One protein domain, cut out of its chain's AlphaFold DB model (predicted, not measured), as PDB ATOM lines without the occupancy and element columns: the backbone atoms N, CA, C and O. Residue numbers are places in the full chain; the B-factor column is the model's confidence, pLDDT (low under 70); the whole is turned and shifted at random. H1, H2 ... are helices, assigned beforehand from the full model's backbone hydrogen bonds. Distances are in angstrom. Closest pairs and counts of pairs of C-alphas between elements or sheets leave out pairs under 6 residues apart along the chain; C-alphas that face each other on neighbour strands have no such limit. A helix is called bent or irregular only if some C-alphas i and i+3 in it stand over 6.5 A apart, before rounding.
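Overview. This is residues 36 to 61 and 91 to 133 of the 155 residues of an uncharacterized protein of Basidiobolus meristosporus CBS 931.73 (UniProt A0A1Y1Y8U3). Three longer helices, H2, H3 and H5, spread as an open, flat frame, with short H1 packed on H3 and short H4 between the end of H3 and the starts of H2 and H5. Contacts are few, and residues 51 to 61 and 126 to 133 stick out. The printed part has 69 residues with five named helices, H1 to H5 in chain order, and no named strand; the class is all helix. It is only just loose, close to extended, with a radius of gyration of the C-alphas of 16.0 A and spans of 49 by 41 by 16 A.

Arrangement. H1, residues 36 to 41, touches H3, residues 91 to 111, at residues 98 to 105 of H3 alone; the closest C-alphas, of Met 36 and Cys 102, are 5.1 A apart. Their lines stand at a steep tilt of 53 degrees, the same way. H2, residues 44 to 59, only just touches H5, residues 119 to 133, with 3 pairs of C-alphas within 8 A, through residues 44 to 48 of H2 and residue 119 of H5 alone. Their closest C-alphas, of Val 45 and Thr 119, are 5.1 A apart, and their lines are about perpendicular at 73 degrees. H4, residues 113 to 116, only just touches H2, at residues 44 to 45 of H2 alone, with 3 pairs within 8 A; the C-alphas of Pro 44 and Lys 116 are closest, 6.6 A apart. H3 and H5 are apart. Every O i to N i+4 pair is within hydrogen-bond range in H1, H2 and H3, and 9 of 11 in H5; H4 is too short for such a pair.

Along the chain. H1 begins at C-alpha 36, (-29.990, 20.519, -8.545), and is 8.7 A long. H2 measures 21.8 A, H3 30.2 A from C-alpha 91 at (-44.405, 21.521, -9.268), and H4 5.7 A. H5, 21.8 A, ends at C-alpha 133, (2.694, 7.758, -19.930); it is irregular, but only just: C-alphas 129 and 132 are 6.9 A apart.

Size, cuts and confidence. The C-alphas farthest apart, of Gln 91 and Pro 132, are 51.4 A apart. Residues 62 to 90 are not printed, and C-alphas 61 and 91 are 40.8 A apart across the cut. The links H1 to H2, H3 to H4 and H4 to H5 are tight. Mean pLDDT of the printed part is 83.3; residue 133 is under 70.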
ATOM      1  N   MET A  36     -30.945  21.365  -7.833       89.19
ATOM      2  CA  MET A  36     -29.990  20.519  -8.545       89.19
ATOM      3  C   MET A  36     -29.289  21.287  -9.672       89.19
ATOM      4  O   MET A  36     -28.074  21.172  -9.823       89.19
ATOM      5  N   ALA A  37     -30.027  22.071 -10.460       86.31
ATOM      6  CA  ALA A  37     -29.458  22.829 -11.571       86.31
ATOM      7  C   ALA A  37     -28.516  23.930 -11.070       86.31
ATOM      8  O   ALA A  37     -27.423  24.088 -11.617       86.31
ATOM      9  N   THR A  38     -28.896  24.629  -9.995       88.12
ATOM     10  CA  THR A  38     -28.042  25.623  -9.330       88.12
ATOM     11  C   THR A  38     -26.742  24.980  -8.851       88.12
ATOM     12  O   THR A  38     -25.659  25.447  -9.195       88.12
ATOM     13  N   ARG A  39     -26.823  23.832  -8.172       87.56
ATOM     14  CA  ARG A  39     -25.635  23.109  -7.697       87.56
ATOM     15  C   ARG A  39     -24.736  22.599  -8.821       87.56
ATOM     16  O   ARG A  39     -23.520  22.604  -8.675       87.56
ATOM     17  N   ILE A  40     -25.306  22.153  -9.941       87.56
ATOM     18  CA  ILE A  40     -24.520  21.762 -11.122       87.56
ATOM     19  C   ILE A  40     -23.787  22.976 -11.698       87.56
ATOM     20  O   ILE A  40     -22.627  22.856 -12.084       87.56
ATOM     21  N   TYR A  41     -24.444  24.134 -11.755       87.56
ATOM     22  CA  TYR A  41     -23.826  25.368 -12.234       87.56
ATOM     23  C   TYR A  41     -22.678  25.840 -11.327       87.56
ATOM     24  O   TYR A  41     -21.695  26.378 -11.827       87.56
ATOM     25  N   GLU A  42     -22.764  25.589 -10.020       87.81
ATOM     26  CA  GLU A  42     -21.711  25.897  -9.040       87.81
ATOM     27  C   GLU A  42     -20.474  24.988  -9.141       87.81
ATOM     28  O   GLU A  42     -19.447  25.272  -8.521       87.81
ATOM     29  N   ILE A  43     -20.526  23.909  -9.928       90.00
ATOM     30  CA  ILE A  43     -19.342  23.094 -10.214       90.00
ATOM     31  C   ILE A  43     -18.359  23.955 -11.030       90.00
ATOM     32  O   ILE A  43     -18.711  24.372 -12.138       90.00
ATOM     33  N   PRO A  44     -17.105  24.166 -10.570       86.31
ATOM     34  CA  PRO A  44     -16.173  25.108 -11.199       86.31
ATOM     35  C   PRO A  44     -15.982  24.901 -12.707       86.31
ATOM     36  O   PRO A  44     -16.022  25.858 -13.475       86.31
ATOM     37  N   VAL A  45     -15.865  23.648 -13.163       87.06
ATOM     38  CA  VAL A  45     -15.704  23.338 -14.596       87.06
ATOM     39  C   VAL A  45     -16.943  23.671 -15.425       87.06
ATOM     40  O   VAL A  45     -16.829  24.090 -16.578       87.06
ATOM     41  N   VAL A  46     -18.135  23.502 -14.850       89.94
ATOM     42  CA  VAL A  46     -19.396  23.842 -15.516       89.94
ATOM     43  C   VAL A  46     -19.511  25.356 -15.618       89.94
ATOM     44  O   VAL A  46     -19.765  25.872 -16.707       89.94
ATOM     45  N   GLN A  47     -19.247  26.065 -14.521       91.50
ATOM     46  CA  GLN A  47     -19.246  27.521 -14.485       91.50
ATOM     47  C   GLN A  47     -18.267  28.111 -15.513       91.50
ATOM     48  O   GLN A  47     -18.653  28.972 -16.305       91.50
ATOM     49  N   ASP A  48     -17.030  27.608 -15.555       88.69
ATOM     50  CA  ASP A  48     -16.004  28.040 -16.507       88.69
ATOM     51  C   ASP A  48     -16.422  27.775 -17.956       88.69
ATOM     52  O   ASP A  48     -16.243  28.635 -18.816       88.69
ATOM     53  N   SER A  49     -17.038  26.623 -18.229       89.00
ATOM     54  CA  SER A  49     -17.532  26.279 -19.567       89.00
ATOM     55  C   SER A  49     -18.652  27.219 -20.017       89.00
ATOM     56  O   SER A  49     -18.632  27.718 -21.144       89.00
ATOM     57  N   VAL A  50     -19.617  27.502 -19.137       91.25
ATOM     58  CA  VAL A  50     -20.705  28.447 -19.427       91.25
ATOM     59  C   VAL A  50     -20.146  29.850 -19.649       91.25
ATOM     60  O   VAL A  50     -20.525  30.513 -20.615       91.25
ATOM     61  N   ASN A  51     -19.209  30.289 -18.808       91.75
ATOM     62  CA  ASN A  51     -18.547  31.583 -18.958       91.75
ATOM     63  C   ASN A  51     -17.730  31.661 -20.253       91.75
ATOM     64  O   ASN A  51     -17.772  32.683 -20.931       91.75
ATOM     65  N   ALA A  52     -17.046  30.585 -20.644       91.19
ATOM     66  CA  ALA A  52     -16.300  30.517 -21.893       91.19
ATOM     67  C   ALA A  52     -17.228  30.673 -23.104       91.19
ATOM     68  O   ALA A  52     -16.983  31.528 -23.953       91.19
ATOM     69  N   VAL A  53     -18.337  29.928 -23.153       89.31
ATOM     70  CA  VAL A  53     -19.335  30.050 -24.229       89.31
ATOM     71  C   VAL A  53     -19.955  31.444 -24.251       89.31
ATOM     72  O   VAL A  53     -20.069  32.055 -25.312       89.31
ATOM     73  N   ARG A  54     -20.318  31.976 -23.082       89.75
ATOM     74  CA  ARG A  54     -20.865  33.326 -22.960       89.75
ATOM     75  C   ARG A  54     -19.885  34.371 -23.485       89.75
ATOM     76  O   ARG A  54     -20.259  35.185 -24.323       89.75
ATOM     77  N   SER A  55     -18.627  34.295 -23.058       90.06
ATOM     78  CA  SER A  55     -17.573  35.194 -23.523       90.06
ATOM     79  C   SER A  55     -17.357  35.063 -25.032       90.06
ATOM     80  O   SER A  55     -17.221  36.072 -25.713       90.06
ATOM     81  N   TYR A  56     -17.411  33.853 -25.591       90.69
ATOM     82  CA  TYR A  56     -17.295  33.643 -27.030       90.69
ATOM     83  C   TYR A  56     -18.419  34.337 -27.803       90.69
ATOM     84  O   TYR A  56     -18.154  34.995 -28.806       90.69
ATOM     85  N   ILE A  57     -19.663  34.226 -27.330       88.88
ATOM     86  CA  ILE A  57     -20.802  34.913 -27.945       88.88
ATOM     87  C   ILE A  57     -20.619  36.429 -27.841       88.88
ATOM     88  O   ILE A  57     -20.783  37.112 -28.844       88.88
ATOM     89  N   GLU A  58     -20.238  36.950 -26.672       88.00
ATOM     90  CA  GLU A  58     -20.067  38.391 -26.422       88.00
ATOM     91  C   GLU A  58     -18.928  39.022 -27.243       88.00
ATOM     92  O   GLU A  58     -19.063  40.150 -27.709       88.00
ATOM     93  N   HIS A  59     -17.824  38.302 -27.456       88.56
ATOM     94  CA  HIS A  59     -16.652  38.798 -28.194       88.56
ATOM     95  C   HIS A  59     -16.665  38.414 -29.683       88.56
ATOM     96  O   HIS A  59     -15.761  38.785 -30.438       88.56
ATOM     97  N   SER A  60     -17.666  37.654 -30.133       88.19
ATOM     98  CA  SER A  60     -17.790  37.248 -31.528       88.19
ATOM     99  C   SER A  60     -18.316  38.400 -32.384       88.19
ATOM    100  O   SER A  60     -19.468  38.795 -32.279       88.19
ATOM    101  N   ASN A  61     -17.528  38.838 -33.366       86.56
ATOM    102  CA  ASN A  61     -17.972  39.817 -34.370       86.56
ATOM    103  C   ASN A  61     -18.965  39.242 -35.406       86.56
ATOM    104  O   ASN A  61     -19.416  39.946 -36.312       86.56
ATOM    105  N   GLN A  91     -45.280  21.062 -10.346       80.50
ATOM    106  CA  GLN A  91     -44.405  21.521  -9.268       80.50
ATOM    107  C   GLN A  91     -43.949  20.406  -8.329       80.50
ATOM    108  O   GLN A  91     -42.772  20.302  -8.002       80.50
ATOM    109  N   ARG A  92     -44.881  19.538  -7.923       82.31
ATOM    110  CA  ARG A  92     -44.581  18.423  -7.019       82.31
ATOM    111  C   ARG A  92     -43.625  17.415  -7.654       82.31
ATOM    112  O   ARG A  92     -42.725  16.925  -6.985       82.31
ATOM    113  N   GLN A  93     -43.833  17.093  -8.927       84.81
ATOM    114  CA  GLN A  93     -42.993  16.138  -9.651       84.81
ATOM    115  C   GLN A  93     -41.614  16.740  -9.936       84.81
ATOM    116  O   GLN A  93     -40.607  16.071  -9.741       84.81
ATOM    117  N   ILE A  94     -41.576  18.020 -10.315       85.06
ATOM    118  CA  ILE A  94     -40.347  18.801 -10.490       85.06
ATOM    119  C   ILE A  94     -39.530  18.781  -9.195       85.06
ATOM    120  O   ILE A  94     -38.349  18.463  -9.236       85.06
ATOM    121  N   GLN A  95     -40.166  19.007  -8.042       85.12
ATOM    122  CA  GLN A  95     -39.492  18.978  -6.744       85.12
ATOM    123  C   GLN A  95     -38.988  17.581  -6.354       85.12
ATOM    124  O   GLN A  95     -37.876  17.445  -5.860       85.12
ATOM    125  N   GLN A  96     -39.755  16.522  -6.627       87.06
ATOM    126  CA  GLN A  96     -39.283  15.150  -6.394       87.06
ATOM    127  C   GLN A  96     -38.049  14.810  -7.237       87.06
ATOM    128  O   GLN A  96     -37.129  14.152  -6.752       87.06
ATOM    129  N   VAL A  97     -38.028  15.243  -8.499       87.06
ATOM    130  CA  VAL A  97     -36.872  15.059  -9.382       87.06
ATOM    131  C   VAL A  97     -35.688  15.888  -8.895       87.06
ATOM    132  O   VAL A  97     -34.570  15.381  -8.885       87.06
ATOM    133  N   ASP A  98     -35.931  17.115  -8.443       88.00
ATOM    134  CA  ASP A  98     -34.908  17.991  -7.877       88.00
ATOM    135  C   ASP A  98     -34.239  17.371  -6.641       88.00
ATOM    136  O   ASP A  98     -33.013  17.310  -6.557       88.00
ATOM    137  N   ASP A  99     -35.034  16.795  -5.734       87.94
ATOM    138  CA  ASP A  99     -34.543  16.090  -4.547       87.94
ATOM    139  C   ASP A  99     -33.690  14.867  -4.917       87.94
ATOM    140  O   ASP A  99     -32.650  14.605  -4.307       87.94
ATOM    141  N   ILE A 100     -34.125  14.089  -5.917       89.88
ATOM    142  CA  ILE A 100     -33.369  12.933  -6.420       89.88
ATOM    143  C   ILE A 100     -32.060  13.397  -7.067       89.88
ATOM    144  O   ILE A 100     -31.015  12.787  -6.836       89.88
ATOM    145  N   GLY A 101     -32.105  14.478  -7.843       85.81
ATOM    146  CA  GLY A 101     -30.934  15.088  -8.460       85.81
ATOM    147  C   GLY A 101     -29.935  15.603  -7.426       85.81
ATOM    148  O   GLY A 101     -28.738  15.372  -7.556       85.81
ATOM    149  N   CYS A 102     -30.409  16.231  -6.352       88.88
ATOM    150  CA  CYS A 102     -29.551  16.668  -5.255       88.88
ATOM    151  C   CYS A 102     -28.863  15.480  -4.574       88.88
ATOM    152  O   CYS A 102     -27.653  15.514  -4.374       88.88
ATOM    153  N   LYS A 103     -29.597  14.397  -4.290       88.50
ATOM    154  CA  LYS A 103     -29.022  13.184  -3.680       88.50
ATOM    155  C   LYS A 103     -28.006  12.492  -4.583       88.50
ATOM    156  O   LYS A 103     -27.010  11.961  -4.092       88.50
ATOM    157  N   SER A 104     -28.253  12.458  -5.893       87.06
ATOM    158  CA  SER A 104     -27.301  11.875  -6.842       87.06
ATOM    159  C   SER A 104     -26.027  12.714  -6.926       87.06
ATOM    160  O   SER A 104     -24.927  12.156  -6.956       87.06
ATOM    161  N   LEU A 105     -26.168  14.039  -6.866       85.94
ATOM    162  CA  LEU A 105     -25.039  14.952  -6.809       85.94
ATOM    163  C   LEU A 105     -24.266  14.816  -5.489       85.94
ATOM    164  O   LEU A 105     -23.045  14.709  -5.531       85.94
ATOM    165  N   ASP A 106     -24.942  14.688  -4.343       86.88
ATOM    166  CA  ASP A 106     -24.306  14.424  -3.039       86.88
ATOM    167  C   ASP A 106     -23.477  13.136  -3.058       86.88
ATOM    168  O   ASP A 106     -22.350  13.088  -2.559       86.88
ATOM    169  N   TYR A 107     -24.018  12.077  -3.666       87.94
ATOM    170  CA  TYR A 107     -23.300  10.818  -3.823       87.94
ATOM    171  C   TYR A 107     -22.045  10.986  -4.688       87.94
ATOM    172  O   TYR A 107     -20.977  10.473  -4.339       87.94
ATOM    173  N   LEU A 108     -22.155  11.715  -5.802       83.62
ATOM    174  CA  LEU A 108     -21.029  11.975  -6.692       83.62
ATOM    175  C   LEU A 108     -19.956  12.825  -6.001       83.62
ATOM    176  O   LEU A 108     -18.778  12.487  -6.082       83.62
ATOM    177  N   GLU A 109     -20.353  13.862  -5.267       81.69
ATOM    178  CA  GLU A 109     -19.455  14.697  -4.466       81.69
ATOM    179  C   GLU A 109     -18.713  13.885  -3.398       81.69
ATOM    180  O   GLU A 109     -17.520  14.098  -3.180       81.69
ATOM    181  N   GLY A 110     -19.391  12.922  -2.767       81.38
ATOM    182  CA  GLY A 110     -18.779  12.026  -1.786       81.38
ATOM    183  C   GLY A 110     -17.786  11.028  -2.391       81.38
ATOM    184  O   GLY A 110     -16.833  10.628  -1.723       81.38
ATOM    185  N   LYS A 111     -17.984  10.608  -3.646       83.44
ATOM    186  CA  LYS A 111     -17.110   9.637  -4.330       83.44
ATOM    187  C   LYS A 111     -15.975  10.285  -5.118       83.44
ATOM    188  O   LYS A 111     -14.893   9.712  -5.198       83.44
ATOM    189  N   PHE A 112     -16.211  11.462  -5.682       78.25
ATOM    190  CA  PHE A 112     -15.297  12.152  -6.584       78.25
ATOM    191  C   PHE A 112     -15.131  13.608  -6.144       78.25
ATOM    192  O   PHE A 112     -15.620  14.516  -6.813       78.25
ATOM    193  N   PRO A 113     -14.379  13.872  -5.059       76.50
ATOM    194  CA  PRO A 113     -14.174  15.233  -4.554       76.50
ATOM    195  C   PRO A 113     -13.477  16.149  -5.574       76.50
ATOM    196  O   PRO A 113     -13.529  17.370  -5.451       76.50
ATOM    197  N   ILE A 114     -12.859  15.566  -6.608       72.19
ATOM    198  CA  ILE A 114     -12.255  16.281  -7.733       72.19
ATOM    199  C   ILE A 114     -13.249  17.178  -8.484       72.19
ATOM    200  O   ILE A 114     -12.823  18.186  -9.034       72.19
ATOM    201  N   ILE A 115     -14.556  16.887  -8.459       73.19
ATOM    202  CA  ILE A 115     -15.563  17.735  -9.121       73.19
ATOM    203  C   ILE A 115     -15.709  19.109  -8.454       73.19
ATOM    204  O   ILE A 115     -16.139  20.053  -9.102       73.19
ATOM    205  N   LYS A 116     -15.327  19.241  -7.176       76.88
ATOM    206  CA  LYS A 116     -15.323  20.525  -6.457       76.88
ATOM    207  C   LYS A 116     -14.021  21.301  -6.627       76.88
ATOM    208  O   LYS A 116     -13.935  22.445  -6.186       76.88
ATOM    209  N   LYS A 117     -12.988  20.680  -7.202       77.81
ATOM    210  CA  LYS A 117     -11.701  21.343  -7.385       77.81
ATOM    211  C   LYS A 117     -11.793  22.373  -8.513       77.81
ATOM    212  O   LYS A 117     -12.528  22.153  -9.477       77.81
ATOM    213  N   PRO A 118     -11.033  23.477  -8.428       79.25
ATOM    214  CA  PRO A 118     -10.927  24.428  -9.523       79.25
ATOM    215  C   PRO A 118     -10.468  23.732 -10.807       79.25
ATOM    216  O   PRO A 118      -9.573  22.884 -10.774       79.25
ATOM    217  N   THR A 119     -11.026  24.136 -11.946       73.62
ATOM    218  CA  THR A 119     -10.756  23.538 -13.265       73.62
ATOM    219  C   THR A 119      -9.263  23.428 -13.570       73.62
ATOM    220  O   THR A 119      -8.793  22.393 -14.038       73.62
ATOM    221  N   ASN A 120      -8.489  24.458 -13.221       73.69
ATOM    222  CA  ASN A 120      -7.039  24.485 -13.424       73.69
ATOM    223  C   ASN A 120      -6.299  23.405 -12.618       73.69
ATOM    224  O   ASN A 120      -5.356  22.803 -13.122       73.69
ATOM    225  N   GLU A 121      -6.738  23.122 -11.390       74.38
ATOM    226  CA  GLU A 121      -6.130  22.095 -10.536       74.38
ATOM    227  C   GLU A 121      -6.439  20.685 -11.059       74.38
ATOM    228  O   GLU A 121      -5.582  19.800 -11.031       74.38
ATOM    229  N   VAL A 122      -7.649  20.477 -11.587       74.19
ATOM    230  CA  VAL A 122      -8.046  19.214 -12.229       74.19
ATOM    231  C   VAL A 122      -7.211  18.962 -13.482       74.19
ATOM    232  O   VAL A 122      -6.664  17.870 -13.644       74.19
ATOM    233  N   ILE A 123      -7.069  19.973 -14.344       74.12
ATOM    234  CA  ILE A 123      -6.255  19.887 -15.564       74.12
ATOM    235  C   ILE A 123      -4.800  19.571 -15.217       74.12
ATOM    236  O   ILE A 123      -4.205  18.701 -15.849       74.12
ATOM    237  N   GLU A 124      -4.240  20.228 -14.202       75.50
ATOM    238  CA  GLU A 124      -2.852  20.010 -13.794       75.50
ATOM    239  C   GLU A 124      -2.637  18.616 -13.193       75.50
ATOM    240  O   GLU A 124      -1.683  17.926 -13.545       75.50
ATOM    241  N   THR A 125      -3.575  18.140 -12.369       75.06
ATOM    242  CA  THR A 125      -3.548  16.772 -11.825       75.06
ATOM    243  C   THR A 125      -3.595  15.732 -12.950       75.06
ATOM    244  O   THR A 125      -2.821  14.771 -12.951       75.06
ATOM    245  N   CYS A 126      -4.469  15.932 -13.941       72.62
ATOM    246  CA  CYS A 126      -4.545  15.073 -15.120       72.62
ATOM    247  C   CYS A 126      -3.254  15.121 -15.941       72.62
ATOM    248  O   CYS A 126      -2.721  14.070 -16.289       72.62
ATOM    249  N   ARG A 127      -2.721  16.318 -16.219       73.69
ATOM    250  CA  ARG A 127      -1.472  16.486 -16.972       73.69
ATOM    251  C   ARG A 127      -0.316  15.783 -16.270       73.69
ATOM    252  O   ARG A 127       0.341  14.965 -16.898       73.69
ATOM    253  N   SER A 128      -0.115  16.026 -14.978       74.31
ATOM    254  CA  SER A 128       0.965  15.414 -14.194       74.31
ATOM    255  C   SER A 128       0.869  13.883 -14.144       74.31
ATOM    256  O   SER A 128       1.883  13.195 -14.225       74.31
ATOM    257  N   THR A 129      -0.350  13.335 -14.094       75.06
ATOM    258  CA  THR A 129      -0.572  11.879 -14.126       75.06
ATOM    259  C   THR A 129      -0.291  11.276 -15.507       75.06
ATOM    260  O   THR A 129       0.181  10.145 -15.606       75.06
ATOM    261  N   LEU A 130      -0.576  12.013 -16.584       73.94
ATOM    262  CA  LEU A 130      -0.453  11.534 -17.965       73.94
ATOM    263  C   LEU A 130       0.936  11.770 -18.574       73.94
ATOM    264  O   LEU A 130       1.367  10.967 -19.399       73.94
ATOM    265  N   GLU A 131       1.648  12.813 -18.148       74.31
ATOM    266  CA  GLU A 131       3.037  13.140 -18.515       74.31
ATOM    267  C   GLU A 131       3.961  11.905 -18.609       74.31
ATOM    268  O   GLU A 131       4.522  11.666 -19.686       74.31
ATOM    269  N   PRO A 132       4.078  11.040 -17.576       71.50
ATOM    270  CA  PRO A 132       4.965   9.875 -17.638       71.50
ATOM    271  C   PRO A 132       4.511   8.805 -18.645       71.50
ATOM    272  O   PRO A 132       5.336   8.052 -19.161       71.50
ATOM    273  N   TYR A 133       3.219   8.728 -18.966       67.38
ATOM    274  CA  TYR A 133       2.694   7.758 -19.930       67.38
ATOM    275  C   TYR A 133       2.860   8.229 -21.376       67.38
ATOM    276  O   TYR A 133       3.243   7.438 -22.243       67.38
TER     277      TYR A 133